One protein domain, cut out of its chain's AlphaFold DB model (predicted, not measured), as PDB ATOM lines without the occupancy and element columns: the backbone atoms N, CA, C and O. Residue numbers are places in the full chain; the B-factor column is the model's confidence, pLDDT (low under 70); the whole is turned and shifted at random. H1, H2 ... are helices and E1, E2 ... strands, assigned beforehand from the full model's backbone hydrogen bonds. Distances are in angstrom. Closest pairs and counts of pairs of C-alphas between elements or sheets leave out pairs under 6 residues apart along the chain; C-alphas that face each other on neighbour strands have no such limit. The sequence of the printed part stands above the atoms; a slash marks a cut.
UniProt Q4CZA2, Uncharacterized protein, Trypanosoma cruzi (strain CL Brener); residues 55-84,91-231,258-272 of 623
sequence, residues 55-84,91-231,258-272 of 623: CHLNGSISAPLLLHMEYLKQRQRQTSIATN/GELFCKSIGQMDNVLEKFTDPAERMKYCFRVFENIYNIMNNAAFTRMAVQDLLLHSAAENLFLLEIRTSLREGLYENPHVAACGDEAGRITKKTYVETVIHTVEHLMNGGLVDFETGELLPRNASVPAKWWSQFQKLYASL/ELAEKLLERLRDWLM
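AT A GLANCE: This is residues 55 to 84, 91 to 231 and 258 to 272 of the 623 residues of an uncharacterized protein of Trypanosoma cruzi (strain CL Brener) (UniProt Q4CZA2). The model is a cluster of crossed helices with H5 in the middle: H7 packs slantwise on H5, H9 crosses the last part of H5, and the long helix H1 lies on another side. H4 reaches from H1 as an arm, with the small helices H2 and H3 beside it, while H6 packs on the later part of H1 and a lone strand, E1, folds back from the end of H5. The printed part has 186 residues, with nine named helices and one named strand in the order H1 to H5, E1, H6 to H9, and its class is mostly helix. It is compact, with a radius of gyration of the C-alphas of 17.1 A and spans of 48 by 44 by 32 A.

IN THESE COORDINATES: H1, residues 63 to 81, is the longest helix by residues, 27.0 A from C-alpha 63 at (-13.688, 0.977, -40.029) to C-alpha 81. H2 is residues 95 to 98 and H3 residues 101 to 105. H4, residues 111 to 128, measures 26.4 A, and H5, residues 132 to 148, 24.5 A. E1 is residues 151 to 159, 22.3 A. H6 is residues 168 to 173, and H7, residues 182 to 197, measures 22.9 A. H8 is residues 218 to 228, 15.4 A, and H9 is residues 258 to 272, 20.8 A, ending at C-alpha 272, (-37.864, 2.804, -47.593).

HOW THE PARTS SIT: H1 is the hub, touching H2, H4, H5 and H6. H1 and H6 touch at a shallow tilt of 34 degrees, only just short of steep, the C-alphas of Gln 76 and His 169 being closest at 5.8 A. Residues 125 to 128 of H4 touch H1 at a steep tilt of 46 degrees, closest at Glu 70 and Ile 128, C-alphas 6.3 A apart. H1 and H5 only just touch, with 3 pairs of C-alphas within 8 A, closest at Met 69 and Phe 134, 6.9 A. H5 and H7 touch at a steep tilt of 39 degrees, the same way, with the C-alphas of Arg 136 and Thr 192 closest at 5.9 A. H9 touches H5 about perpendicular, at 85 degrees, the closest C-alphas being those of Ala 147 and Leu 267, 5.4 A. H8 and H9 only just touch, with 3 pairs of C-alphas within 8 A, closest at Gln 225 and Ala 260, 6.4 A. The closest C-alphas of H3 and H4, those of Leu 105 and Arg 114, are 6.2 A apart: close but not clearly touching. E1 pairs with no named strand, but its residues 156 to 157 pair with residues 55 to 56, parallel. Every O i to N i+4 pair is within hydrogen-bond range in H1 and H3 to H9; H2 is too short for one.

THE WHOLE: The C-alphas farthest apart, those of Thr 109 and Ala 214, are 52.3 A apart. Residues 85 to 90 and 232 to 257 are not printed; the gaps between C-alphas are 18.6 A and 14.5 A. The link from H7 to H8 is long. Confidence is under 70 at residues 79 to 84 and 91 to 106.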
ATOM      1  N   CYS A  55     -21.514  -8.547 -52.457       98.58
ATOM      2  CA  CYS A  55     -21.217  -7.794 -51.245       98.58
ATOM      3  C   CYS A  55     -21.320  -8.697 -50.012       98.58
ATOM      4  O   CYS A  55     -22.416  -9.130 -49.632       98.58
ATOM      5  N   HIS A  56     -20.194  -8.987 -49.357       98.54
ATOM      6  CA  HIS A  56     -20.179  -9.806 -48.145       98.54
ATOM      7  C   HIS A  56     -20.411  -8.951 -46.902       98.54
ATOM      8  O   HIS A  56     -19.678  -8.002 -46.619       98.54
ATOM      9  N   LEU A  57     -21.403  -9.325 -46.088       98.31
ATOM     10  CA  LEU A  57     -21.843  -8.539 -44.928       98.31
ATOM     11  C   LEU A  57     -20.697  -8.201 -43.964       98.31
ATOM     12  O   LEU A  57     -20.566  -7.062 -43.525       98.31
ATOM     13  N   ASN A  58     -19.882  -9.195 -43.605       96.24
ATOM     14  CA  ASN A  58     -18.835  -9.004 -42.599       96.24
ATOM     15  C   ASN A  58     -17.606  -8.277 -43.160       96.24
ATOM     16  O   ASN A  58     -16.936  -7.587 -42.399       96.24
ATOM     17  N   GLY A  59     -17.313  -8.404 -44.458       96.23
ATOM     18  CA  GLY A  59     -16.248  -7.625 -45.092       96.23
ATOM     19  C   GLY A  59     -16.681  -6.210 -45.475       96.23
ATOM     20  O   GLY A  59     -15.851  -5.370 -45.797       96.23
ATOM     21  N   SER A  60     -17.973  -5.898 -45.358       97.70
ATOM     22  CA  SER A  60     -18.541  -4.586 -45.684       97.70
ATOM     23  C   SER A  60     -18.787  -3.684 -44.474       97.70
ATOM     24  O   SER A  60     -19.517  -2.700 -44.590       97.70
ATOM     25  N   ILE A  61     -18.206  -3.991 -43.311       97.31
ATOM     26  CA  ILE A  61     -18.340  -3.171 -42.098       97.31
ATOM     27  C   ILE A  61     -17.341  -2.012 -42.155       97.31
ATOM     28  O   ILE A  61     -16.144  -2.230 -42.336       97.31
ATOM     29  N   SER A  62     -17.814  -0.783 -41.960       95.18
ATOM     30  CA  SER A  62     -16.957   0.400 -41.944       95.18
ATOM     31  C   SER A  62     -15.933   0.357 -40.800       95.18
ATOM     32  O   SER A  62     -16.219  -0.083 -39.680       95.18
ATOM     33  N   ALA A  63     -14.726   0.869 -41.055       92.33
ATOM     34  CA  ALA A  63     -13.688   0.977 -40.029       92.33
ATOM     35  C   ALA A  63     -14.140   1.769 -38.775       92.33
ATOM     36  O   ALA A  63     -13.868   1.299 -37.664       92.33
ATOM     37  N   PRO A  64     -14.869   2.907 -38.887       94.49
ATOM     38  CA  PRO A  64     -15.427   3.599 -37.723       94.49
ATOM     39  C   PRO A  64     -16.344   2.717 -36.870       94.49
ATOM     40  O   PRO A  64     -16.264   2.763 -35.639       94.49
ATOM     41  N   LEU A  65     -17.186   1.889 -37.497       96.98
ATOM     42  CA  LEU A  65     -18.078   1.007 -36.758       96.98
ATOM     43  C   LEU A  65     -17.335  -0.175 -36.124       96.98
ATOM     44  O   LEU A  65     -17.607  -0.493 -34.966       96.98
ATOM     45  N   LEU A  66     -16.371  -0.792 -36.817       95.37
ATOM     46  CA  LEU A  66     -15.534  -1.851 -36.232       95.37
ATOM     47  C   LEU A  66     -14.817  -1.365 -34.965       95.37
ATOM     48  O   LEU A  66     -14.861  -2.039 -33.934       95.37
ATOM     49  N   LEU A  67     -14.237  -0.159 -35.010       93.70
ATOM     50  CA  LEU A  67     -13.624   0.507 -33.856       93.70
ATOM     51  C   LEU A  67     -14.618   0.716 -32.708       93.70
ATOM     52  O   LEU A  67     -14.291   0.509 -31.537       93.70
ATOM     53  N   HIS A  68     -15.843   1.133 -33.031       95.59
ATOM     54  CA  HIS A  68     -16.896   1.332 -32.037       95.59
ATOM     55  C   HIS A  68     -17.337   0.014 -31.384       95.59
ATOM     56  O   HIS A  68     -17.435  -0.065 -30.160       95.59
ATOM     57  N   MET A  69     -17.523  -1.052 -32.162       96.79
ATOM     58  CA  MET A  69     -17.851  -2.382 -31.634       96.79
ATOM     59  C   MET A  69     -16.732  -2.945 -30.752       96.79
ATOM     60  O   MET A  69     -16.998  -3.510 -29.687       96.79
ATOM     61  N   GLU A  70     -15.473  -2.765 -31.156       94.42
ATOM     62  CA  GLU A  70     -14.316  -3.144 -30.348       94.42
ATOM     63  C   GLU A  70     -14.312  -2.405 -29.001       94.42
ATOM     64  O   GLU A  70     -14.164  -3.036 -27.949       94.42
ATOM     65  N   TYR A  71     -14.578  -1.096 -29.010       94.29
ATOM     66  CA  TYR A  71     -14.735  -0.294 -27.796       94.29
ATOM     67  C   TYR A  71     -15.852  -0.821 -26.879       94.29
ATOM     68  O   TYR A  71     -15.634  -1.000 -25.675       94.29
ATOM     69  N   LEU A  72     -17.034  -1.136 -27.423       94.04
ATOM     70  CA  LEU A  72     -18.137  -1.714 -26.646       94.04
ATOM     71  C   LEU A  72     -17.755  -3.065 -26.029       94.04
ATOM     72  O   LEU A  72     -18.008  -3.308 -24.847       94.04
ATOM     73  N   LYS A  73     -17.089  -3.930 -26.799       91.15
ATOM     74  CA  LYS A  73     -16.617  -5.238 -26.333       91.15
ATOM     75  C   LYS A  73     -15.598  -5.109 -25.195       91.15
ATOM     76  O   LYS A  73     -15.662  -5.864 -24.223       91.15
ATOM     77  N   GLN A  74     -14.672  -4.154 -25.284       89.42
ATOM     78  CA  GLN A  74     -13.689  -3.887 -24.230       89.42
ATOM     79  C   GLN A  74     -14.351  -3.364 -22.948       89.42
ATOM     80  O   GLN A  74     -14.022  -3.840 -21.859       89.42
ATOM     81  N   ARG A  75     -15.336  -2.460 -23.064       88.86
ATOM     82  CA  ARG A  75     -16.117  -1.962 -21.916       88.86
ATOM     83  C   ARG A  75     -16.812  -3.085 -21.153       88.86
ATOM     84  O   ARG A  75     -16.718  -3.120 -19.930       88.86
ATOM     85  N   GLN A  76     -17.445  -4.022 -21.860       85.13
ATOM     86  CA  GLN A  76     -18.137  -5.153 -21.227       85.13
ATOM     87  C   GLN A  76     -17.177  -6.121 -20.523       85.13
ATOM     88  O   GLN A  76     -17.500  -6.693 -19.483       85.13
ATOM     89  N   ARG A  77     -15.958  -6.295 -21.043       77.94
ATOM     90  CA  ARG A  77     -14.930  -7.090 -20.353       77.94
ATOM     91  C   ARG A  77     -14.488  -6.432 -19.052       77.94
ATOM     92  O   ARG A  77     -14.349  -7.122 -18.053       77.94
ATOM     93  N   GLN A  78     -14.305  -5.115 -19.035       73.62
ATOM     94  CA  GLN A  78     -13.896  -4.399 -17.822       73.62
ATOM     95  C   GLN A  78     -14.965  -4.459 -16.724       73.62
ATOM     96  O   GLN A  78     -14.626  -4.661 -15.560       73.62
ATOM     97  N   THR A  79     -16.246  -4.357 -17.083       69.01
ATOM     98  CA  THR A  79     -17.349  -4.521 -16.122       69.01
ATOM     99  C   THR A  79     -17.463  -5.955 -15.602       69.01
ATOM    100  O   THR A  79     -17.834  -6.145 -14.448       69.01
ATOM    101  N   SER A  80     -17.084  -6.952 -16.408       58.71
ATOM    102  CA  SER A  80     -17.096  -8.374 -16.024       58.71
ATOM    103  C   SER A  80     -15.878  -8.797 -15.184       58.71
ATOM    104  O   SER A  80     -15.983  -9.695 -14.357       58.71
ATOM    105  N   ILE A  81     -14.714  -8.164 -15.391       53.59
ATOM    106  CA  ILE A  81     -13.412  -8.529 -14.787       53.59
ATOM    107  C   ILE A  81     -13.160  -7.819 -13.442       53.59
ATOM    108  O   ILE A  81     -12.223  -8.170 -12.728       53.59
ATOM    109  N   ALA A  82     -14.024  -6.894 -13.010       48.68
ATOM    110  CA  ALA A  82     -13.927  -6.252 -11.690       48.68
ATOM    111  C   ALA A  82     -14.008  -7.229 -10.483       48.68
ATOM    112  O   ALA A  82     -13.925  -6.791  -9.338       48.68
ATOM    113  N   THR A  83     -14.101  -8.545 -10.717       43.58
ATOM    114  CA  THR A  83     -13.941  -9.618  -9.724       43.58
ATOM    115  C   THR A  83     -12.634 -10.427  -9.806       43.58
ATOM    116  O   THR A  83     -12.455 -11.262  -8.930       43.58
ATOM    117  N   ASN A  84     -11.705 -10.214 -10.756       31.72
ATOM    118  CA  ASN A  84     -10.365 -10.841 -10.744       31.72
ATOM    119  C   ASN A  84      -9.344 -10.125 -11.657       31.72
ATOM    120  O   ASN A  84      -9.499 -10.055 -12.870       31.72
ATOM    121  N   GLY A  91      -5.323  -5.427 -27.179       40.18
ATOM    122  CA  GLY A  91      -6.412  -4.758 -27.919       40.18
ATOM    123  C   GLY A  91      -6.016  -3.610 -28.861       40.18
ATOM    124  O   GLY A  91      -6.826  -3.198 -29.675       40.18
ATOM    125  N   GLU A  92      -4.799  -3.065 -28.779       35.40
ATOM    126  CA  GLU A  92      -4.463  -1.798 -29.465       35.40
ATOM    127  C   GLU A  92      -3.877  -1.963 -30.884       35.40
ATOM    128  O   GLU A  92      -3.678  -0.981 -31.603       35.40
ATOM    129  N   LEU A  93      -3.580  -3.197 -31.306       41.17
ATOM    130  CA  LEU A  93      -2.837  -3.470 -32.545       41.17
ATOM    131  C   LEU A  93      -3.737  -3.621 -33.785       41.17
ATOM    132  O   LEU A  93      -3.259  -3.573 -34.915       41.17
ATOM    133  N   PHE A  94      -5.035  -3.817 -33.584       43.23
ATOM    134  CA  PHE A  94      -5.901  -4.403 -34.596       43.23
ATOM    135  C   PHE A  94      -6.453  -3.378 -35.593       43.23
ATOM    136  O   PHE A  94      -6.208  -3.488 -36.792       43.23
ATOM    137  N   CYS A  95      -7.125  -2.323 -35.130       44.14
ATOM    138  CA  CYS A  95      -7.733  -1.355 -36.047       44.14
ATOM    139  C   CYS A  95      -6.721  -0.422 -36.730       44.14
ATOM    140  O   CYS A  95      -7.008   0.095 -37.809       44.14
ATOM    141  N   LYS A  96      -5.506  -0.270 -36.179       42.61
ATOM    142  CA  LYS A  96      -4.404   0.398 -36.898       42.61
ATOM    143  C   LYS A  96      -4.027  -0.347 -38.180       42.61
ATOM    144  O   LYS A  96      -3.554   0.294 -39.105       42.61
ATOM    145  N   SER A  97      -4.249  -1.664 -38.243       46.39
ATOM    146  CA  SER A  97      -3.923  -2.463 -39.427       46.39
ATOM    147  C   SER A  97      -4.951  -2.345 -40.551       46.39
ATOM    148  O   SER A  97      -4.551  -2.388 -41.706       46.39
ATOM    149  N   ILE A  98      -6.237  -2.117 -40.239       51.85
ATOM    150  CA  ILE A  98      -7.279  -1.991 -41.271       51.85
ATOM    151  C   ILE A  98      -7.047  -0.687 -42.049       51.85
ATOM    152  O   ILE A  98      -6.810  -0.735 -43.244       51.85
ATOM    153  N   GLY A  99      -6.925   0.465 -41.379       49.72
ATOM    154  CA  GLY A  99      -6.592   1.739 -42.049       49.72
ATOM    155  C   GLY A  99      -5.166   1.838 -42.625       49.72
ATOM    156  O   GLY A  99      -4.771   2.897 -43.098       49.72
ATOM    157  N   GLN A 100      -4.367   0.771 -42.535       53.86
ATOM    158  CA  GLN A 100      -3.025   0.660 -43.112       53.86
ATOM    159  C   GLN A 100      -2.923  -0.535 -44.061       53.86
ATOM    160  O   GLN A 100      -1.809  -0.992 -44.322       53.86
ATOM    161  N   MET A 101      -4.053  -1.069 -44.536       62.42
ATOM    162  CA  MET A 101      -4.047  -2.284 -45.337       62.42
ATOM    163  C   MET A 101      -3.146  -2.134 -46.565       62.42
ATOM    164  O   MET A 101      -2.323  -3.016 -46.785       62.42
ATOM    165  N   ASP A 102      -3.177  -0.982 -47.240       60.08
ATOM    166  CA  ASP A 102      -2.275  -0.662 -48.355       60.08
ATOM    167  C   ASP A 102      -0.800  -0.825 -47.956       60.08
ATOM    168  O   ASP A 102      -0.075  -1.625 -48.543       60.08
ATOM    169  N   ASN A 103      -0.381  -0.205 -46.846       61.45
ATOM    170  CA  ASN A 103       0.995  -0.300 -46.337       61.45
ATOM    171  C   ASN A 103       1.414  -1.732 -45.952       61.45
ATOM    172  O   ASN A 103       2.608  -2.027 -45.835       61.45
ATOM    173  N   VAL A 104       0.461  -2.609 -45.627       66.30
ATOM    174  CA  VAL A 104       0.743  -4.008 -45.276       66.30
ATOM    175  C   VAL A 104       0.757  -4.884 -46.524       66.30
ATOM    176  O   VAL A 104       1.646  -5.723 -46.651       66.30
ATOM    177  N   LEU A 105      -0.177  -4.674 -47.448       66.88
ATOM    178  CA  LEU A 105      -0.268  -5.395 -48.713       66.88
ATOM    179  C   LEU A 105       0.911  -5.082 -49.637       66.88
ATOM    180  O   LEU A 105       1.415  -5.993 -50.290       66.88
ATOM    181  N   GLU A 106       1.427  -3.851 -49.608       69.93
ATOM    182  CA  GLU A 106       2.661  -3.452 -50.300       69.93
ATOM    183  C   GLU A 106       3.888  -4.278 -49.877       69.93
ATOM    184  O   GLU A 106       4.843  -4.406 -50.641       69.93
ATOM    185  N   LYS A 107       3.877  -4.881 -48.678       75.83
ATOM    186  CA  LYS A 107       4.977  -5.739 -48.198       75.83
ATOM    187  C   LYS A 107       4.950  -7.138 -48.801       75.83
ATOM    188  O   LYS A 107       5.969  -7.824 -48.753       75.83
ATOM    189  N   PHE A 108       3.806  -7.570 -49.324       77.14
ATOM    190  CA  PHE A 108       3.653  -8.863 -49.975       77.14
ATOM    191  C   PHE A 108       3.764  -8.675 -51.485       77.14
ATOM    192  O   PHE A 108       2.979  -7.949 -52.097       77.14
ATOM    193  N   THR A 109       4.734  -9.342 -52.102       79.86
ATOM    194  CA  THR A 109       4.865  -9.370 -53.566       79.86
ATOM    195  C   THR A 109       4.075 -10.515 -54.191       79.86
ATOM    196  O   THR A 109       3.724 -10.431 -55.360       79.86
ATOM    197  N   ASP A 110       3.811 -11.582 -53.430       87.40
ATOM    198  CA  ASP A 110       3.083 -12.762 -53.895       87.40
ATOM    199  C   ASP A 110       1.561 -12.586 -53.709       87.40
ATOM    200  O   ASP A 110       1.105 -12.357 -52.580       87.40
ATOM    201  N   PRO A 111       0.749 -12.715 -54.775       86.83
ATOM    202  CA  PRO A 111      -0.707 -12.622 -54.677       86.83
ATOM    203  C   PRO A 111      -1.323 -13.637 -53.700       86.83
ATOM    204  O   PRO A 111      -2.267 -13.306 -52.980       86.83
ATOM    205  N   ALA A 112      -0.756 -14.844 -53.584       88.12
ATOM    206  CA  ALA A 112      -1.262 -15.844 -52.642       88.12
ATOM    207  C   ALA A 112      -1.031 -15.438 -51.172       88.12
ATOM    208  O   ALA A 112      -1.888 -15.681 -50.314       88.12
ATOM    209  N   GLU A 113       0.082 -14.760 -50.861       89.83
ATOM    210  CA  GLU A 113       0.310 -14.170 -49.536       89.83
ATOM    211  C   GLU A 113      -0.675 -13.037 -49.227       89.83
ATOM    212  O   GLU A 113      -1.195 -12.974 -48.108       89.83
ATOM    213  N   ARG A 114      -0.990 -12.188 -50.217       89.17
ATOM    214  CA  ARG A 114      -2.012 -11.132 -50.088       89.17
ATOM    215  C   ARG A 114      -3.397 -11.716 -49.836       89.17
ATOM    216  O   ARG A 114      -4.071 -11.295 -48.896       89.17
ATOM    217  N   MET A 115      -3.786 -12.741 -50.594       90.45
ATOM    218  CA  MET A 115      -5.039 -13.471 -50.392       90.45
ATOM    219  C   MET A 115      -5.122 -14.044 -48.970       90.45
ATOM    220  O   MET A 115      -6.086 -13.821 -48.237       90.45
ATOM    221  N   LYS A 116      -4.063 -14.723 -48.517       90.82
ATOM    222  CA  LYS A 116      -3.981 -15.258 -47.151       90.82
ATOM    223  C   LYS A 116      -4.064 -14.159 -46.087       90.82
ATOM    224  O   LYS A 116      -4.629 -14.390 -45.015       90.82
ATOM    225  N   TYR A 117      -3.498 -12.982 -46.347       89.28
ATOM    226  CA  TYR A 117      -3.619 -11.830 -45.457       89.28
ATOM    227  C   TYR A 117      -5.063 -11.316 -45.382       89.28
ATOM    228  O   TYR A 117      -5.550 -11.112 -44.272       89.28
ATOM    229  N   CYS A 118      -5.777 -11.209 -46.508       90.02
ATOM    230  CA  CYS A 118      -7.197 -10.831 -46.530       90.02
ATOM    231  C   CYS A 118      -8.035 -11.773 -45.647       90.02
ATOM    232  O   CYS A 118      -8.774 -11.325 -44.772       90.02
ATOM    233  N   PHE A 119      -7.820 -13.090 -45.744       90.07
ATOM    234  CA  PHE A 119      -8.499 -14.056 -44.869       90.07
ATOM    235  C   PHE A 119      -8.121 -13.943 -43.387       90.07
ATOM    236  O   PHE A 119      -8.968 -14.176 -42.524       90.07
ATOM    237  N   ARG A 120      -6.904 -13.494 -43.062       90.63
ATOM    238  CA  ARG A 120      -6.550 -13.142 -41.678       90.63
ATOM    239  C   ARG A 120      -7.340 -11.930 -41.188       90.63
ATOM    240  O   ARG A 120      -7.736 -11.920 -40.027       90.63
ATOM    241  N   VAL A 121      -7.581 -10.925 -42.036       89.68
ATOM    242  CA  VAL A 121      -8.431  -9.764 -41.704       89.68
ATOM    243  C   VAL A 121      -9.869 -10.211 -41.406       89.68
ATOM    244  O   VAL A 121     -10.467  -9.732 -40.443       89.68
ATOM    245  N   PHE A 122     -10.398 -11.199 -42.128       91.41
ATOM    246  CA  PHE A 122     -11.704 -11.785 -41.812       91.41
ATOM    247  C   PHE A 122     -11.748 -12.522 -40.471       91.41
ATOM    248  O   PHE A 122     -12.674 -12.291 -39.697       91.41
ATOM    249  N   GLU A 123     -10.763 -13.374 -40.153       90.28
ATOM    250  CA  GLU A 123     -10.672 -14.047 -38.837       90.28
ATOM    251  C   GLU A 123     -10.717 -13.026 -37.697       90.28
ATOM    252  O   GLU A 123     -11.424 -13.153 -36.694       90.28
ATOM    253  N   ASN A 124      -9.973 -11.956 -37.914       90.94
ATOM    254  CA  ASN A 124      -9.921 -10.773 -37.103       90.94
ATOM    255  C   ASN A 124     -11.326 -10.150 -36.929       90.94
ATOM    256  O   ASN A 124     -11.786  -9.984 -35.793       90.94
ATOM    257  N   ILE A 125     -12.025  -9.807 -38.014       94.10
ATOM    258  CA  ILE A 125     -13.382  -9.233 -37.961       94.10
ATOM    259  C   ILE A 125     -14.339 -10.182 -37.228       94.10
ATOM    260  O   ILE A 125     -15.118  -9.753 -36.375       94.10
ATOM    261  N   TYR A 126     -14.249 -11.485 -37.487       93.19
ATOM    262  CA  TYR A 126     -15.065 -12.506 -36.836       93.19
ATOM    263  C   TYR A 126     -14.848 -12.580 -35.325       93.19
ATOM    264  O   TYR A 126     -15.813 -12.818 -34.594       93.19
ATOM    265  N   ASN A 127     -13.637 -12.294 -34.839       92.06
ATOM    266  CA  ASN A 127     -13.377 -12.185 -33.406       92.06
ATOM    267  C   ASN A 127     -14.157 -11.029 -32.767       92.06
ATOM    268  O   ASN A 127     -14.579 -11.153 -31.616       92.06
ATOM    269  N   ILE A 128     -14.349  -9.906 -33.465       93.73
ATOM    270  CA  ILE A 128     -15.180  -8.787 -32.989       93.73
ATOM    271  C   ILE A 128     -16.661  -9.157 -33.113       93.73
ATOM    272  O   ILE A 128     -17.398  -9.054 -32.135       93.73
ATOM    273  N   MET A 129     -17.060  -9.648 -34.286       95.18
ATOM    274  CA  MET A 129     -18.423 -10.021 -34.669       95.18
ATOM    275  C   MET A 129     -18.869 -11.337 -34.023       95.18
ATOM    276  O   MET A 129     -19.123 -12.322 -34.714       95.18
ATOM    277  N   ASN A 130     -18.947 -11.364 -32.695       93.61
ATOM    278  CA  ASN A 130     -19.249 -12.558 -31.903       93.61
ATOM    279  C   ASN A 130     -20.657 -12.551 -31.276       93.61
ATOM    280  O   ASN A 130     -20.928 -13.337 -30.367       93.61
ATOM    281  N   ASN A 131     -21.546 -11.654 -31.712       96.31
ATOM    282  CA  ASN A 131     -22.903 -11.556 -31.181       96.31
ATOM    283  C   ASN A 131     -23.927 -10.974 -32.178       96.31
ATOM    284  O   ASN A 131     -23.570 -10.353 -33.186       96.31
ATOM    285  N   ALA A 132     -25.212 -11.185 -31.886       97.10
ATOM    286  CA  ALA A 132     -26.335 -10.761 -32.718       97.10
ATOM    287  C   ALA A 132     -26.487  -9.234 -32.754       97.10
ATOM    288  O   ALA A 132     -26.690  -8.673 -33.825       97.10
ATOM    289  N   ALA A 133     -26.321  -8.551 -31.619       97.57
ATOM    290  CA  ALA A 133     -26.366  -7.089 -31.533       97.57
ATOM    291  C   ALA A 133     -25.378  -6.403 -32.500       97.57
ATOM    292  O   ALA A 133     -25.760  -5.503 -33.249       97.57
ATOM    293  N   PHE A 134     -24.134  -6.882 -32.571       97.86
ATOM    294  CA  PHE A 134     -23.154  -6.396 -33.549       97.86
ATOM    295  C   PHE A 134     -23.540  -6.764 -34.982       97.86
ATOM    296  O   PHE A 134     -23.365  -5.954 -35.885       97.86
ATOM    297  N   THR A 135     -24.157  -7.930 -35.202       98.28
ATOM    298  CA  THR A 135     -24.731  -8.268 -36.516       98.28
ATOM    299  C   THR A 135     -25.774  -7.232 -36.948       98.28
ATOM    300  O   THR A 135     -25.742  -6.794 -38.094       98.28
ATOM    301  N   ARG A 136     -26.650  -6.768 -36.043       98.67
ATOM    302  CA  ARG A 136     -27.643  -5.728 -36.375       98.67
ATOM    303  C   ARG A 136     -26.981  -4.403 -36.743       98.67
ATOM    304  O   ARG A 136     -27.352  -3.787 -37.738       98.67
ATOM    305  N   MET A 137     -25.973  -3.988 -35.974       98.63
ATOM    306  CA  MET A 137     -25.209  -2.771 -36.270       98.63
ATOM    307  C   MET A 137     -24.509  -2.855 -37.633       98.63
ATOM    308  O   MET A 137     -24.572  -1.899 -38.397       98.63
ATOM    309  N   ALA A 138     -23.894  -3.997 -37.963       98.61
ATOM    310  CA  ALA A 138     -23.241  -4.219 -39.255       98.61
ATOM    311  C   ALA A 138     -24.228  -4.151 -40.432       98.61
ATOM    312  O   ALA A 138     -23.917  -3.562 -41.461       98.61
ATOM    313  N   VAL A 139     -25.439  -4.699 -40.271       98.82
ATOM    314  CA  VAL A 139     -26.501  -4.565 -41.280       98.82
ATOM    315  C   VAL A 139     -26.903  -3.099 -41.454       98.82
ATOM    316  O   VAL A 139     -27.008  -2.639 -42.587       98.82
ATOM    317  N   GLN A 140     -27.095  -2.345 -40.364       98.59
ATOM    318  CA  GLN A 140     -27.394  -0.911 -40.461       98.59
ATOM    319  C   GLN A 140     -26.295  -0.147 -41.199       98.59
ATOM    320  O   GLN A 140     -26.606   0.646 -42.081       98.59
ATOM    321  N   ASP A 141     -25.034  -0.414 -40.881       98.55
ATOM    322  CA  ASP A 141     -23.890   0.208 -41.546       98.55
ATOM    323  C   ASP A 141     -23.894  -0.033 -43.050       98.55
ATOM    324  O   ASP A 141     -23.862   0.921 -43.828       98.55
ATOM    325  N   LEU A 142     -24.020  -1.300 -43.452       98.63
ATOM    326  CA  LEU A 142     -24.078  -1.691 -44.854       98.63
ATOM    327  C   LEU A 142     -25.212  -0.966 -45.584       98.63
ATOM    328  O   LEU A 142     -24.987  -0.408 -46.657       98.63
ATOM    329  N   LEU A 143     -26.415  -0.936 -45.007       98.56
ATOM    330  CA  LEU A 143     -27.571  -0.321 -45.658       98.56
ATOM    331  C   LEU A 143     -27.474   1.205 -45.729       98.56
ATOM    332  O   LEU A 143     -27.842   1.779 -46.751       98.56
ATOM    333  N   LEU A 144     -26.955   1.872 -44.695       97.99
ATOM    334  CA  LEU A 144     -26.760   3.324 -44.724       97.99
ATOM    335  C   LEU A 144     -25.703   3.731 -45.758       97.99
ATOM    336  O   LEU A 144     -25.942   4.661 -46.523       97.99
ATOM    337  N   HIS A 145     -24.583   3.005 -45.840       97.57
ATOM    338  CA  HIS A 145     -23.586   3.210 -46.896       97.57
ATOM    339  C   HIS A 145     -24.172   2.936 -48.290       97.57
ATOM    340  O   HIS A 145     -23.987   3.731 -49.204       97.57
ATOM    341  N   SER A 146     -24.940   1.857 -48.442       97.76
ATOM    342  CA  SER A 146     -25.583   1.507 -49.714       97.76
ATOM    343  C   SER A 146     -26.586   2.566 -50.182       97.76
ATOM    344  O   SER A 146     -26.653   2.890 -51.364       97.76
ATOM    345  N   ALA A 147     -27.368   3.125 -49.258       96.99
ATOM    346  CA  ALA A 147     -28.302   4.203 -49.559       96.99
ATOM    347  C   ALA A 147     -27.582   5.508 -49.922       96.99
ATOM    348  O   ALA A 147     -28.041   6.220 -50.811       96.99
ATOM    349  N   ALA A 148     -26.446   5.808 -49.280       95.45
ATOM    350  CA  ALA A 148     -25.614   6.956 -49.641       95.45
ATOM    351  C   ALA A 148     -25.049   6.823 -51.065       95.45
ATOM    352  O   ALA A 148     -24.998   7.805 -51.796       95.45
ATOM    353  N   GLU A 149     -24.722   5.596 -51.481       94.51
ATOM    354  CA  GLU A 149     -24.263   5.249 -52.831       94.51
ATOM    355  C   GLU A 149     -25.397   5.148 -53.868       94.51
ATOM    356  O   GLU A 149     -25.154   4.735 -54.998       94.51
ATOM    357  N   ASN A 150     -26.647   5.490 -53.534       94.87
ATOM    358  CA  ASN A 150     -27.808   5.319 -54.419       94.87
ATOM    359  C   ASN A 150     -27.919   3.887 -54.992       94.87
ATOM    360  O   ASN A 150     -28.295   3.680 -56.151       94.87
ATOM    361  N   LEU A 151     -27.594   2.866 -54.184       97.62
ATOM    362  CA  LEU A 151     -27.801   1.479 -54.592       97.62
ATOM    363  C   LEU A 151     -29.301   1.219 -54.757       97.62
ATOM    364  O   LEU A 151     -30.086   1.316 -53.810       97.62
ATOM    365  N   PHE A 152     -29.698   0.883 -55.978       97.62
ATOM    366  CA  PHE A 152     -31.040   0.435 -56.316       97.62
ATOM    367  C   PHE A 152     -31.257  -1.011 -55.867       97.62
ATOM    368  O   PHE A 152     -32.336  -1.351 -55.382       97.62
ATOM    369  N   LEU A 153     -30.233  -1.862 -55.985       98.42
ATOM    370  CA  LEU A 153     -30.333  -3.264 -55.603       98.42
ATOM    371  C   LEU A 153     -29.052  -3.783 -54.951       98.42
ATOM    372  O   LEU A 153     -27.962  -3.578 -55.474       98.42
ATOM    373  N   LEU A 154     -29.214  -4.489 -53.831       98.71
ATOM    374  CA  LEU A 154     -28.136  -5.136 -53.084       98.71
ATOM    375  C   LEU A 154     -28.449  -6.619 -52.851       98.71
ATOM    376  O   LEU A 154     -29.489  -6.955 -52.278       98.71
ATOM    377  N   GLU A 155     -27.534  -7.506 -53.233       98.82
ATOM    378  CA  GLU A 155     -27.542  -8.905 -52.801       98.82
ATOM    379  C   GLU A 155     -26.490  -9.108 -51.708       98.82
ATOM    380  O   GLU A 155     -25.294  -9.207 -51.970       98.82
ATOM    381  N   ILE A 156     -26.954  -9.174 -50.460       98.76
ATOM    382  CA  ILE A 156     -26.087  -9.387 -49.302       98.76
ATOM    383  C   ILE A 156     -25.671 -10.858 -49.273       98.76
ATOM    384  O   ILE A 156     -26.529 -11.742 -49.278       98.76
ATOM    385  N   ARG A 157     -24.370 -11.123 -49.172       98.69
ATOM    386  CA  ARG A 157     -23.791 -12.458 -48.969       98.69
ATOM    387  C   ARG A 157     -23.344 -12.622 -47.527       98.69
ATOM    388  O   ARG A 157     -22.755 -11.711 -46.939       98.69
ATOM    389  N   THR A 158     -23.633 -13.767 -46.915       98.34
ATOM    390  CA  THR A 158     -23.089 -14.061 -45.586       98.34
ATOM    391  C   THR A 158     -22.908 -15.550 -45.307       98.34
ATOM    392  O   THR A 158     -23.801 -16.369 -45.527       98.34
ATOM    393  N   SER A 159     -21.748 -15.893 -44.742       96.93
ATOM    394  CA  SER A 159     -21.445 -17.230 -44.225       96.93
ATOM    395  C   SER A 159     -22.182 -17.494 -42.914       96.93
ATOM    396  O   SER A 159     -22.250 -16.627 -42.040       96.93
ATOM    397  N   LEU A 160     -22.675 -18.724 -42.732       94.32
ATOM    398  CA  LEU A 160     -23.234 -19.143 -41.447       94.32
ATOM    399  C   LEU A 160     -22.177 -19.052 -40.345       94.32
ATOM    400  O   LEU A 160     -21.067 -19.568 -40.477       94.32
ATOM    401  N   ARG A 161     -22.546 -18.402 -39.243       90.68
ATOM    402  CA  ARG A 161     -21.678 -18.191 -38.087       90.68
ATOM    403  C   ARG A 161     -22.098 -19.104 -36.943       90.68
ATOM    404  O   ARG A 161     -23.283 -19.216 -36.632       90.68
ATOM    405  N   GLU A 162     -21.115 -19.718 -36.300       85.29
ATOM    406  CA  GLU A 162     -21.291 -20.471 -35.058       85.29
ATOM    407  C   GLU A 162     -20.735 -19.699 -33.864       85.29
ATOM    408  O   GLU A 162     -19.927 -18.780 -34.015       85.29
ATOM    409  N   GLY A 163     -21.170 -20.086 -32.663       88.39
ATOM    410  CA  GLY A 163     -20.641 -19.541 -31.413       88.39
ATOM    411  C   GLY A 163     -20.945 -18.061 -31.180       88.39
ATOM    412  O   GLY A 163     -20.242 -17.414 -30.408       88.39
ATOM    413  N   LEU A 164     -21.972 -17.527 -31.845       93.87
ATOM    414  CA  LEU A 164     -22.463 -16.179 -31.587       93.87
ATOM    415  C   LEU A 164     -23.346 -16.165 -30.338       93.87
ATOM    416  O   LEU A 164     -24.107 -17.100 -30.094       93.87
ATOM    417  N   TYR A 165     -23.283 -15.067 -29.593       96.12
ATOM    418  CA  TYR A 165     -24.158 -14.803 -28.452       96.12
ATOM    419  C   TYR A 165     -25.235 -13.773 -28.800       96.12
ATOM    420  O   TYR A 165     -25.159 -13.099 -29.826       96.12
ATOM    421  N   GLU A 166     -26.234 -13.597 -27.946       93.68
ATOM    422  CA  GLU A 166     -27.280 -12.589 -28.149       93.68
ATOM    423  C   GLU A 166     -26.718 -11.162 -28.171       93.68
ATOM    424  O   GLU A 166     -27.001 -10.379 -29.079       93.68
ATOM    425  N   ASN A 167     -25.875 -10.825 -27.195       92.57
ATOM    426  CA  ASN A 167     -25.360  -9.473 -27.010       92.57
ATOM    427  C   ASN A 167     -23.924  -9.478 -26.443       92.57
ATOM    428  O   ASN A 167     -23.425 -10.525 -26.011       92.57
ATOM    429  N   PRO A 168     -23.235  -8.321 -26.427       89.56
ATOM    430  CA  PRO A 168     -21.844  -8.241 -25.988       89.56
ATOM    431  C   PRO A 168     -21.626  -8.603 -24.513       89.56
ATOM    432  O   PRO A 168     -20.544  -9.074 -24.167       89.56
ATOM    433  N   HIS A 169     -22.624  -8.403 -23.644       89.57
ATOM    434  CA  HIS A 169     -22.529  -8.774 -22.231       89.57
ATOM    435  C   HIS A 169     -22.543 -10.297 -22.065       89.57
ATOM    436  O   HIS A 169     -21.645 -10.844 -21.426       89.57
ATOM    437  N   VAL A 170     -23.513 -10.985 -22.672       89.58
ATOM    438  CA  VAL A 170     -23.595 -12.455 -22.661       89.58
ATOM    439  C   VAL A 170     -22.314 -13.057 -23.248       89.58
ATOM    440  O   VAL A 170     -21.723 -13.960 -22.657       89.58
ATOM    441  N   ALA A 171     -21.815 -12.485 -24.351       89.46
ATOM    442  CA  ALA A 171     -20.558 -12.903 -24.966       89.46
ATOM    443  C   ALA A 171     -19.336 -12.728 -24.049       89.46
ATOM    444  O   ALA A 171     -18.400 -13.525 -24.114       89.46
ATOM    445  N   ALA A 172     -19.307 -11.679 -23.219       88.74
ATOM    446  CA  ALA A 172     -18.224 -11.438 -22.267       88.74
ATOM    447  C   ALA A 172     -18.254 -12.427 -21.091       88.74
ATOM    448  O   ALA A 172     -17.191 -12.820 -20.613       88.74
ATOM    449  N   CYS A 173     -19.448 -12.843 -20.660       88.68
ATOM    450  CA  CYS A 173     -19.631 -13.846 -19.610       88.68
ATOM    451  C   CYS A 173     -19.435 -15.287 -20.102       88.68
ATOM    452  O   CYS A 173     -19.193 -16.166 -19.280       88.68
ATOM    453  N   GLY A 174     -19.531 -15.532 -21.413       87.79
ATOM    454  CA  GLY A 174     -19.485 -16.883 -21.977       87.79
ATOM    455  C   GLY A 174     -20.690 -17.727 -21.560       87.79
ATOM    456  O   GLY A 174     -20.547 -18.925 -21.335       87.79
ATOM    457  N   ASP A 175     -21.856 -17.095 -21.395       87.88
ATOM    458  CA  ASP A 175     -23.072 -17.792 -20.982       87.88
ATOM    459  C   ASP A 175     -23.664 -18.577 -22.159       87.88
ATOM    460  O   ASP A 175     -24.197 -18.012 -23.118       87.88
ATOM    461  N   GLU A 176     -23.562 -19.902 -22.070       89.72
ATOM    462  CA  GLU A 176     -24.083 -20.850 -23.053       89.72
ATOM    463  C   GLU A 176     -25.593 -20.698 -23.283       89.72
ATOM    464  O   GLU A 176     -26.063 -20.955 -24.391       89.72
ATOM    465  N   ALA A 177     -26.353 -20.238 -22.279       89.29
ATOM    466  CA  ALA A 177     -27.795 -20.032 -22.407       89.29
ATOM    467  C   ALA A 177     -28.145 -18.935 -23.422       89.29
ATOM    468  O   ALA A 177     -29.210 -18.990 -24.033       89.29
ATOM    469  N   GLY A 178     -27.249 -17.967 -23.629       90.17
ATOM    470  CA  GLY A 178     -27.432 -16.887 -24.594       90.17
ATOM    471  C   GLY A 178     -26.686 -17.103 -25.913       90.17
ATOM    472  O   GLY A 178     -26.440 -16.128 -26.627       90.17
ATOM    473  N   ARG A 179     -26.284 -18.339 -26.250       93.67
ATOM    474  CA  ARG A 179     -25.799 -18.665 -27.602       93.67
ATOM    475  C   ARG A 179     -26.957 -18.722 -28.590       93.67
ATOM    476  O   ARG A 179     -27.977 -19.359 -28.343       93.67
ATOM    477  N   ILE A 180     -26.763 -18.119 -29.757       95.27
ATOM    478  CA  ILE A 180     -27.746 -18.140 -30.838       95.27
ATOM    479  C   ILE A 180     -27.406 -19.214 -31.875       95.27
ATOM    480  O   ILE A 180     -26.244 -19.533 -32.130       95.27
ATOM    481  N   THR A 181     -28.439 -19.769 -32.504       95.84
ATOM    482  CA  THR A 181     -28.269 -20.766 -33.569       95.84
ATOM    483  C   THR A 181     -27.890 -20.111 -34.903       95.84
ATOM    484  O   THR A 181     -28.156 -18.926 -35.121       95.84
ATOM    485  N   LYS A 182     -27.366 -20.897 -35.853       96.29
ATOM    486  CA  LYS A 182     -27.164 -20.464 -37.250       96.29
ATOM    487  C   LYS A 182     -28.453 -19.932 -37.890       96.29
ATOM    488  O   LYS A 182     -28.419 -18.917 -38.580       96.29
ATOM    489  N   LYS A 183     -29.604 -20.565 -37.616       96.82
ATOM    490  CA  LYS A 183     -30.917 -20.070 -38.067       96.82
ATOM    491  C   LYS A 183     -31.217 -18.688 -37.477       96.82
ATOM    492  O   LYS A 183     -31.553 -17.776 -38.225       96.82
ATOM    493  N   THR A 184     -31.029 -18.519 -36.168       96.67
ATOM    494  CA  THR A 184     -31.241 -17.239 -35.472       96.67
ATOM    495  C   THR A 184     -30.321 -16.137 -36.005       96.67
ATOM    496  O   THR A 184     -30.745 -14.987 -36.104       96.67
ATOM    497  N   TYR A 185     -29.084 -16.464 -36.391       97.90
ATOM    498  CA  TYR A 185     -28.173 -15.524 -37.051       97.90
ATOM    499  C   TYR A 185     -28.749 -15.015 -38.379       97.90
ATOM    500  O   TYR A 185     -28.854 -13.805 -38.579       97.90
ATOM    501  N   VAL A 186     -29.189 -15.921 -39.259       98.10
ATOM    502  CA  VAL A 186     -29.792 -15.545 -40.548       98.10
ATOM    503  C   VAL A 186     -31.080 -14.742 -40.341       98.10
ATOM    504  O   VAL A 186     -31.270 -13.703 -40.971       98.10
ATOM    505  N   GLU A 187     -31.939 -15.158 -39.409       98.03
ATOM    506  CA  GLU A 187     -33.153 -14.414 -39.052       98.03
ATOM    507  C   GLU A 187     -32.833 -13.025 -38.480       98.03
ATOM    508  O   GLU A 187     -33.545 -12.071 -38.775       98.03
ATOM    509  N   THR A 188     -31.737 -12.869 -37.728       98.27
ATOM    510  CA  THR A 188     -31.272 -11.560 -37.235       98.27
ATOM    511  C   THR A 188     -30.911 -10.630 -38.390       98.27
ATOM    512  O   THR A 188     -31.290  -9.458 -38.358       98.27
ATOM    513  N   VAL A 189     -30.219 -11.132 -39.419       98.66
ATOM    514  CA  VAL A 189     -29.911 -10.359 -40.634       98.66
ATOM    515  C   VAL A 189     -31.205  -9.954 -41.344       98.66
ATOM    516  O   VAL A 189     -31.437  -8.762 -41.544       98.66
ATOM    517  N   ILE A 190     -32.084 -10.918 -41.645       98.72
ATOM    518  CA  ILE A 190     -33.362 -10.686 -42.343       98.72
ATOM    519  C   ILE A 190     -34.215  -9.657 -41.600       98.72
ATOM    520  O   ILE A 190     -34.615  -8.651 -42.180       98.72
ATOM    521  N   HIS A 191     -34.462  -9.869 -40.306       98.32
ATOM    522  CA  HIS A 191     -35.327  -8.996 -39.519       98.32
ATOM    523  C   HIS A 191     -34.751  -7.598 -39.341       98.32
ATOM    524  O   HIS A 191     -35.514  -6.636 -39.293       98.32
ATOM    525  N   THR A 192     -33.426  -7.462 -39.279       98.76
ATOM    526  CA  THR A 192     -32.786  -6.146 -39.203       98.76
ATOM    527  C   THR A 192     -32.906  -5.404 -40.531       98.76
ATOM    528  O   THR A 192     -33.286  -4.235 -40.526       98.76
ATOM    529  N   VAL A 193     -32.668  -6.074 -41.667       98.75
ATOM    530  CA  VAL A 193     -32.904  -5.491 -42.999       98.75
ATOM    531  C   VAL A 193     -34.355  -5.027 -43.118       98.75
ATOM    532  O   VAL A 193     -34.605  -3.862 -43.417       98.75
ATOM    533  N   GLU A 194     -35.320  -5.899 -42.821       98.18
ATOM    534  CA  GLU A 194     -36.748  -5.573 -42.893       98.18
ATOM    535  C   GLU A 194     -37.116  -4.420 -41.949       98.18
ATOM    536  O   GLU A 194     -37.910  -3.548 -42.305       98.18
ATOM    537  N   HIS A 195     -36.532  -4.369 -40.752       98.21
ATOM    538  CA  HIS A 195     -36.749  -3.286 -39.799       98.21
ATOM    539  C   HIS A 195     -36.296  -1.930 -40.362       98.21
ATOM    540  O   HIS A 195     -37.078  -0.975 -40.348       98.21
ATOM    541  N   LEU A 196     -35.082  -1.864 -40.915       98.16
ATOM    542  CA  LEU A 196     -34.504  -0.662 -41.526       98.16
ATOM    543  C   LEU A 196     -35.264  -0.240 -42.797       98.16
ATOM    544  O   LEU A 196     -35.603   0.930 -42.955       98.16
ATOM    545  N   MET A 197     -35.641  -1.201 -43.648       96.93
ATOM    546  CA  MET A 197     -36.487  -0.993 -44.837       96.93
ATOM    547  C   MET A 197     -37.878  -0.427 -44.512       96.93
ATOM    548  O   MET A 197     -38.556   0.117 -45.384       96.93
ATOM    549  N   ASN A 198     -38.318  -0.544 -43.257       95.78
ATOM    550  CA  ASN A 198     -39.553   0.044 -42.741       95.78
ATOM    551  C   ASN A 198     -39.302   1.293 -41.866       95.78
ATOM    552  O   ASN A 198     -40.165   1.661 -41.066       95.78
ATOM    553  N   GLY A 199     -38.133   1.929 -41.988       94.92
ATOM    554  CA  GLY A 199     -37.783   3.170 -41.288       94.92
ATOM    555  C   GLY A 199     -37.365   2.990 -39.828       94.92
ATOM    556  O   GLY A 199     -37.345   3.961 -39.072       94.92
ATOM    557  N   GLY A 200     -37.089   1.760 -39.405       96.95
ATOM    558  CA  GLY A 200     -36.490   1.474 -38.109       96.95
ATOM    559  C   GLY A 200     -35.006   1.845 -38.047       96.95
ATOM    560  O   GLY A 200     -34.420   2.236 -39.054       96.95
ATOM    561  N   LEU A 201     -34.407   1.717 -36.863       97.63
ATOM    562  CA  LEU A 201     -32.991   1.996 -36.599       97.63
ATOM    563  C   LEU A 201     -32.447   0.990 -35.581       97.63
ATOM    564  O   LEU A 201     -33.188   0.448 -34.766       97.63
ATOM    565  N   VAL A 202     -31.140   0.774 -35.593       98.05
ATOM    566  CA  VAL A 202     -30.409  -0.016 -34.602       98.05
ATOM    567  C   VAL A 202     -29.729   0.933 -33.628       98.05
ATOM    568  O   VAL A 202     -29.076   1.901 -34.034       98.05
ATOM    569  N   ASP A 203     -29.878   0.662 -32.337       97.16
ATOM    570  CA  ASP A 203     -29.207   1.405 -31.283       97.16
ATOM    571  C   ASP A 203     -27.701   1.111 -31.285       97.16
ATOM    572  O   ASP A 203     -27.290  -0.043 -31.187       97.16
ATOM    573  N   PHE A 204     -26.864   2.148 -31.369       96.50
ATOM    574  CA  PHE A 204     -25.410   1.975 -31.443       96.50
ATOM    575  C   PHE A 204     -24.749   1.572 -30.117       96.50
ATOM    576  O   PHE A 204     -23.581   1.207 -30.143       96.50
ATOM    577  N   GLU A 205     -25.417   1.623 -28.962       94.17
ATOM    578  CA  GLU A 205     -24.814   1.204 -27.683       94.17
ATOM    579  C   GLU A 205     -25.187  -0.240 -27.320       94.17
ATOM    580  O   GLU A 205     -24.358  -0.992 -26.810       94.17
ATOM    581  N   THR A 206     -26.432  -0.631 -27.586       94.36
ATOM    582  CA  THR A 206     -27.001  -1.934 -27.209       94.36
ATOM    583  C   THR A 206     -27.077  -2.917 -28.376       94.36
ATOM    584  O   THR A 206     -27.039  -4.124 -28.154       94.36
ATOM    585  N   GLY A 207     -27.161  -2.416 -29.614       96.59
ATOM    586  CA  GLY A 207     -27.412  -3.205 -30.823       96.59
ATOM    587  C   GLY A 207     -28.842  -3.731 -30.932       96.59
ATOM    588  O   GLY A 207     -29.111  -4.619 -31.742       96.59
ATOM    589  N   GLU A 208     -29.758  -3.211 -30.117       96.47
ATOM    590  CA  GLU A 208     -31.180  -3.529 -30.187       96.47
ATOM    591  C   GLU A 208     -31.889  -2.726 -31.279       96.47
ATOM    592  O   GLU A 208     -31.467  -1.633 -31.662       96.47
ATOM    593  N   LEU A 209     -32.985  -3.286 -31.793       97.40
ATOM    594  CA  LEU A 209     -33.840  -2.597 -32.757       97.40
ATOM    595  C   LEU A 209     -34.665  -1.531 -32.026       97.40
ATOM    596  O   LEU A 209     -35.478  -1.851 -31.156       97.40
ATOM    597  N   LEU A 210     -34.478  -0.263 -32.386       96.72
ATOM    598  CA  LEU A 210     -35.265   0.837 -31.844       96.72
ATOM    599  C   LEU A 210     -36.703   0.749 -32.373       96.72
ATOM    600  O   LEU A 210     -36.904   0.539 -33.569       96.72
ATOM    601  N   PRO A 211     -37.739   0.936 -31.536       93.76
ATOM    602  CA  PRO A 211     -39.111   0.907 -32.019       93.76
ATOM    603  C   PRO A 211     -39.318   1.910 -33.159       93.76
ATOM    604  O   PRO A 211     -38.927   3.076 -33.065       93.76
ATOM    605  N   ARG A 212     -39.960   1.461 -34.242       91.30
ATOM    606  CA  ARG A 212     -40.271   2.332 -35.383       91.30
ATOM    607  C   ARG A 212     -41.078   3.540 -34.898       91.30
ATOM    608  O   ARG A 212     -42.002   3.379 -34.102       91.30
ATOM    609  N   ASN A 213     -40.747   4.723 -35.409       85.87
ATOM    610  CA  ASN A 213     -41.373   6.008 -35.065       85.87
ATOM    611  C   ASN A 213     -41.147   6.497 -33.621       85.87
ATOM    612  O   ASN A 213     -41.729   7.510 -33.236       85.87
ATOM    613  N   ALA A 214     -40.322   5.820 -32.814       87.77
ATOM    614  CA  ALA A 214     -39.915   6.358 -31.519       87.77
ATOM    615  C   ALA A 214     -38.947   7.538 -31.690       87.77
ATOM    616  O   ALA A 214     -38.214   7.630 -32.677       87.77
ATOM    617  N   SER A 215     -38.919   8.432 -30.699       89.53
ATOM    618  CA  SER A 215     -37.923   9.500 -30.635       89.53
ATOM    619  C   SER A 215     -36.516   8.906 -30.551       89.53
ATOM    620  O   SER A 215     -36.234   8.103 -29.658       89.53
ATOM    621  N   VAL A 216     -35.631   9.332 -31.448       91.70
ATOM    622  CA  VAL A 216     -34.238   8.878 -31.482       91.70
ATOM    623  C   VAL A 216     -33.465   9.489 -30.300       91.70
ATOM    624  O   VAL A 216     -33.478  10.712 -30.141       91.70
ATOM    625  N   PRO A 217     -32.798   8.686 -29.447       92.49
ATOM    626  CA  PRO A 217     -32.075   9.209 -28.286       92.49
ATOM    627  C   PRO A 217     -30.930  10.160 -28.669       92.49
ATOM    628  O   PRO A 217     -30.209   9.917 -29.630       92.49
ATOM    629  N   ALA A 218     -30.660  11.186 -27.856       92.62
ATOM    630  CA  ALA A 218     -29.563  12.137 -28.113       92.62
ATOM    631  C   ALA A 218     -28.179  11.462 -28.250       92.62
ATOM    632  O   ALA A 218     -27.354  11.868 -29.066       92.62
ATOM    633  N   LYS A 219     -27.932  10.388 -27.484       93.42
ATOM    634  CA  LYS A 219     -26.698   9.590 -27.598       93.42
ATOM    635  C   LYS A 219     -26.565   8.909 -28.959       93.42
ATOM    636  O   LYS A 219     -25.455   8.793 -29.464       93.42
ATOM    637  N   TRP A 220     -27.685   8.485 -29.546       96.46
ATOM    638  CA  TRP A 220     -27.702   7.867 -30.866       96.46
ATOM    639  C   TRP A 220     -27.232   8.863 -31.924       96.46
ATOM    640  O   TRP A 220     -26.342   8.536 -32.699       96.46
ATOM    641  N   TRP A 221     -27.739  10.101 -31.891       95.22
ATOM    642  CA  TRP A 221     -27.323  11.164 -32.813       95.22
ATOM    643  C   TRP A 221     -25.833  11.480 -32.724       95.22
ATOM    644  O   TRP A 221     -25.163  11.579 -33.750       95.22
ATOM    645  N   SER A 222     -25.295  11.556 -31.504       93.59
ATOM    646  CA  SER A 222     -23.860  11.773 -31.299       93.59
ATOM    647  C   SER A 222     -23.010  10.657 -31.920       93.59
ATOM    648  O   SER A 222     -21.989  10.946 -32.546       93.59
ATOM    649  N   GLN A 223     -23.432   9.393 -31.792       95.39
ATOM    650  CA  GLN A 223     -22.738   8.276 -32.440       95.39
ATOM    651  C   GLN A 223     -22.935   8.285 -33.958       95.39
ATOM    652  O   GLN A 223     -21.973   8.079 -34.687       95.39
ATOM    653  N   PHE A 224     -24.139   8.582 -34.449       96.40
ATOM    654  CA  PHE A 224     -24.424   8.674 -35.880       96.40
ATOM    655  C   PHE A 224     -23.527   9.709 -36.568       96.40
ATOM    656  O   PHE A 224     -22.884   9.393 -37.562       96.40
ATOM    657  N   GLN A 225     -23.401  10.910 -35.997       93.84
ATOM    658  CA  GLN A 225     -22.492  11.943 -36.504       93.84
ATOM    659  C   GLN A 225     -21.040  11.460 -36.525       93.84
ATOM    660  O   GLN A 225     -20.332  11.667 -37.504       93.84
ATOM    661  N   LYS A 226     -20.592  10.780 -35.466       92.95
ATOM    662  CA  LYS A 226     -19.230  10.240 -35.389       92.95
ATOM    663  C   LYS A 226     -18.964   9.162 -36.446       92.95
ATOM    664  O   LYS A 226     -17.864   9.109 -36.986       92.95
ATOM    665  N   LEU A 227     -19.937   8.288 -36.692       94.92
ATOM    666  CA  LEU A 227     -19.795   7.136 -37.581       94.92
ATOM    667  C   LEU A 227     -19.992   7.500 -39.059       94.92
ATOM    668  O   LEU A 227     -19.310   6.933 -39.905       94.92
ATOM    669  N   TYR A 228     -20.884   8.449 -39.363       95.21
ATOM    670  CA  TYR A 228     -21.388   8.689 -40.722       95.21
ATOM    671  C   TYR A 228     -21.216  10.124 -41.230       95.21
ATOM    672  O   TYR A 228     -21.752  10.453 -42.286       95.21
ATOM    673  N   ALA A 229     -20.459  10.991 -40.546       87.18
ATOM    674  CA  ALA A 229     -20.178  12.340 -41.056       87.18
ATOM    675  C   ALA A 229     -19.558  12.336 -42.467       87.18
ATOM    676  O   ALA A 229     -19.815  13.253 -43.243       87.18
ATOM    677  N   SER A 230     -18.785  11.302 -42.821       87.94
ATOM    678  CA  SER A 230     -18.198  11.160 -44.160       87.94
ATOM    679  C   SER A 230     -19.229  10.922 -45.264       87.94
ATOM    680  O   SER A 230     -18.939  11.208 -46.416       87.94
ATOM    681  N   LEU A 231     -20.437  10.445 -44.940       90.63
ATOM    682  CA  LEU A 231     -21.484  10.199 -45.936       90.63
ATOM    683  C   LEU A 231     -22.140  11.479 -46.453       90.63
ATOM    684  O   LEU A 231     -22.879  11.424 -47.432       90.63
ATOM    685  N   GLU A 258     -28.755  19.576 -37.619       88.84
ATOM    686  CA  GLU A 258     -29.693  19.710 -38.741       88.84
ATOM    687  C   GLU A 258     -29.204  18.950 -39.985       88.84
ATOM    688  O   GLU A 258     -29.972  18.253 -40.649       88.84
ATOM    689  N   LEU A 259     -27.902  19.027 -40.280       90.02
ATOM    690  CA  LEU A 259     -27.294  18.288 -41.383       90.02
ATOM    691  C   LEU A 259     -27.378  16.766 -41.185       90.02
ATOM    692  O   LEU A 259     -27.662  16.036 -42.133       90.02
ATOM    693  N   ALA A 260     -27.162  16.284 -39.957       92.02
ATOM    694  CA  ALA A 260     -27.278  14.865 -39.629       92.02
ATOM    695  C   ALA A 260     -28.724  14.357 -39.752       92.02
ATOM    696  O   ALA A 260     -28.943  13.241 -40.222       92.02
ATOM    697  N   GLU A 261     -29.706  15.177 -39.373       92.84
ATOM    698  CA  GLU A 261     -31.130  14.866 -39.527       92.84
ATOM    699  C   GLU A 261     -31.527  14.766 -41.001       92.84
ATOM    700  O   GLU A 261     -32.097  13.749 -41.399       92.84
ATOM    701  N   LYS A 262     -31.130  15.747 -41.824       93.22
ATOM    702  CA  LYS A 262     -31.337  15.713 -43.282       93.22
ATOM    703  C   LYS A 262     -30.678  14.487 -43.913       93.22
ATOM    704  O   LYS A 262     -31.285  13.831 -44.758       93.22
ATOM    705  N   LEU A 263     -29.452  14.154 -43.490       94.27
ATOM    706  CA  LEU A 263     -28.740  12.959 -43.954       94.27
ATOM    707  C   LEU A 263     -29.547  11.702 -43.667       94.27
ATOM    708  O   LEU A 263     -29.844  10.944 -44.586       94.27
ATOM    709  N   LEU A 264     -29.943  11.498 -42.413       95.03
ATOM    710  CA  LEU A 264     -30.705  10.316 -42.045       95.03
ATOM    711  C   LEU A 264     -32.055  10.244 -42.770       95.03
ATOM    712  O   LEU A 264     -32.458   9.152 -43.170       95.03
ATOM    713  N   GLU A 265     -32.746  11.371 -42.949       94.46
ATOM    714  CA  GLU A 265     -34.011  11.434 -43.684       94.46
ATOM    715  C   GLU A 265     -33.841  10.964 -45.132       94.46
ATOM    716  O   GLU A 265     -34.557  10.057 -45.559       94.46
ATOM    717  N   ARG A 266     -32.835  11.483 -45.851       94.30
ATOM    718  CA  ARG A 266     -32.532  11.053 -47.223       94.30
ATOM    719  C   ARG A 266     -32.197   9.563 -47.301       94.30
ATOM    720  O   ARG A 266     -32.728   8.858 -48.158       94.30
ATOM    721  N   LEU A 267     -31.326   9.075 -46.412       95.79
ATOM    722  CA  LEU A 267     -30.932   7.663 -46.397       95.79
ATOM    723  C   LEU A 267     -32.143   6.762 -46.128       95.79
ATOM    724  O   LEU A 267     -32.335   5.756 -46.808       95.79
ATOM    725  N   ARG A 268     -32.997   7.140 -45.169       95.35
ATOM    726  CA  ARG A 268     -34.228   6.406 -44.857       95.35
ATOM    727  C   ARG A 268     -35.219   6.423 -46.008       95.35
ATOM    728  O   ARG A 268     -35.799   5.375 -46.267       95.35
ATOM    729  N   ASP A 269     -35.412   7.551 -46.687       94.94
ATOM    730  CA  ASP A 269     -36.295   7.631 -47.856       94.94
ATOM    731  C   ASP A 269     -35.844   6.652 -48.950       94.94
ATOM    732  O   ASP A 269     -36.626   5.811 -49.406       94.94
ATOM    733  N   TRP A 270     -34.545   6.659 -49.272       95.04
ATOM    734  CA  TRP A 270     -33.973   5.754 -50.268       95.04
ATOM    735  C   TRP A 270     -34.180   4.279 -49.898       95.04
ATOM    736  O   TRP A 270     -34.706   3.491 -50.692       95.04
ATOM    737  N   LEU A 271     -33.850   3.915 -48.654       96.20
ATOM    738  CA  LEU A 271     -34.082   2.581 -48.097       96.20
ATOM    739  C   LEU A 271     -35.567   2.191 -48.173       96.20
ATOM    740  O   LEU A 271     -35.941   1.106 -48.625       96.20
ATOM    741  N   MET A 272     -36.446   3.088 -47.742       94.39
ATOM    742  CA  MET A 272     -37.864   2.804 -47.593       94.39
ATOM    743  C   MET A 272     -38.622   2.759 -48.904       94.39
ATOM    744  O   MET A 272     -39.693   2.147 -48.889       94.39
TER     745      MET A 272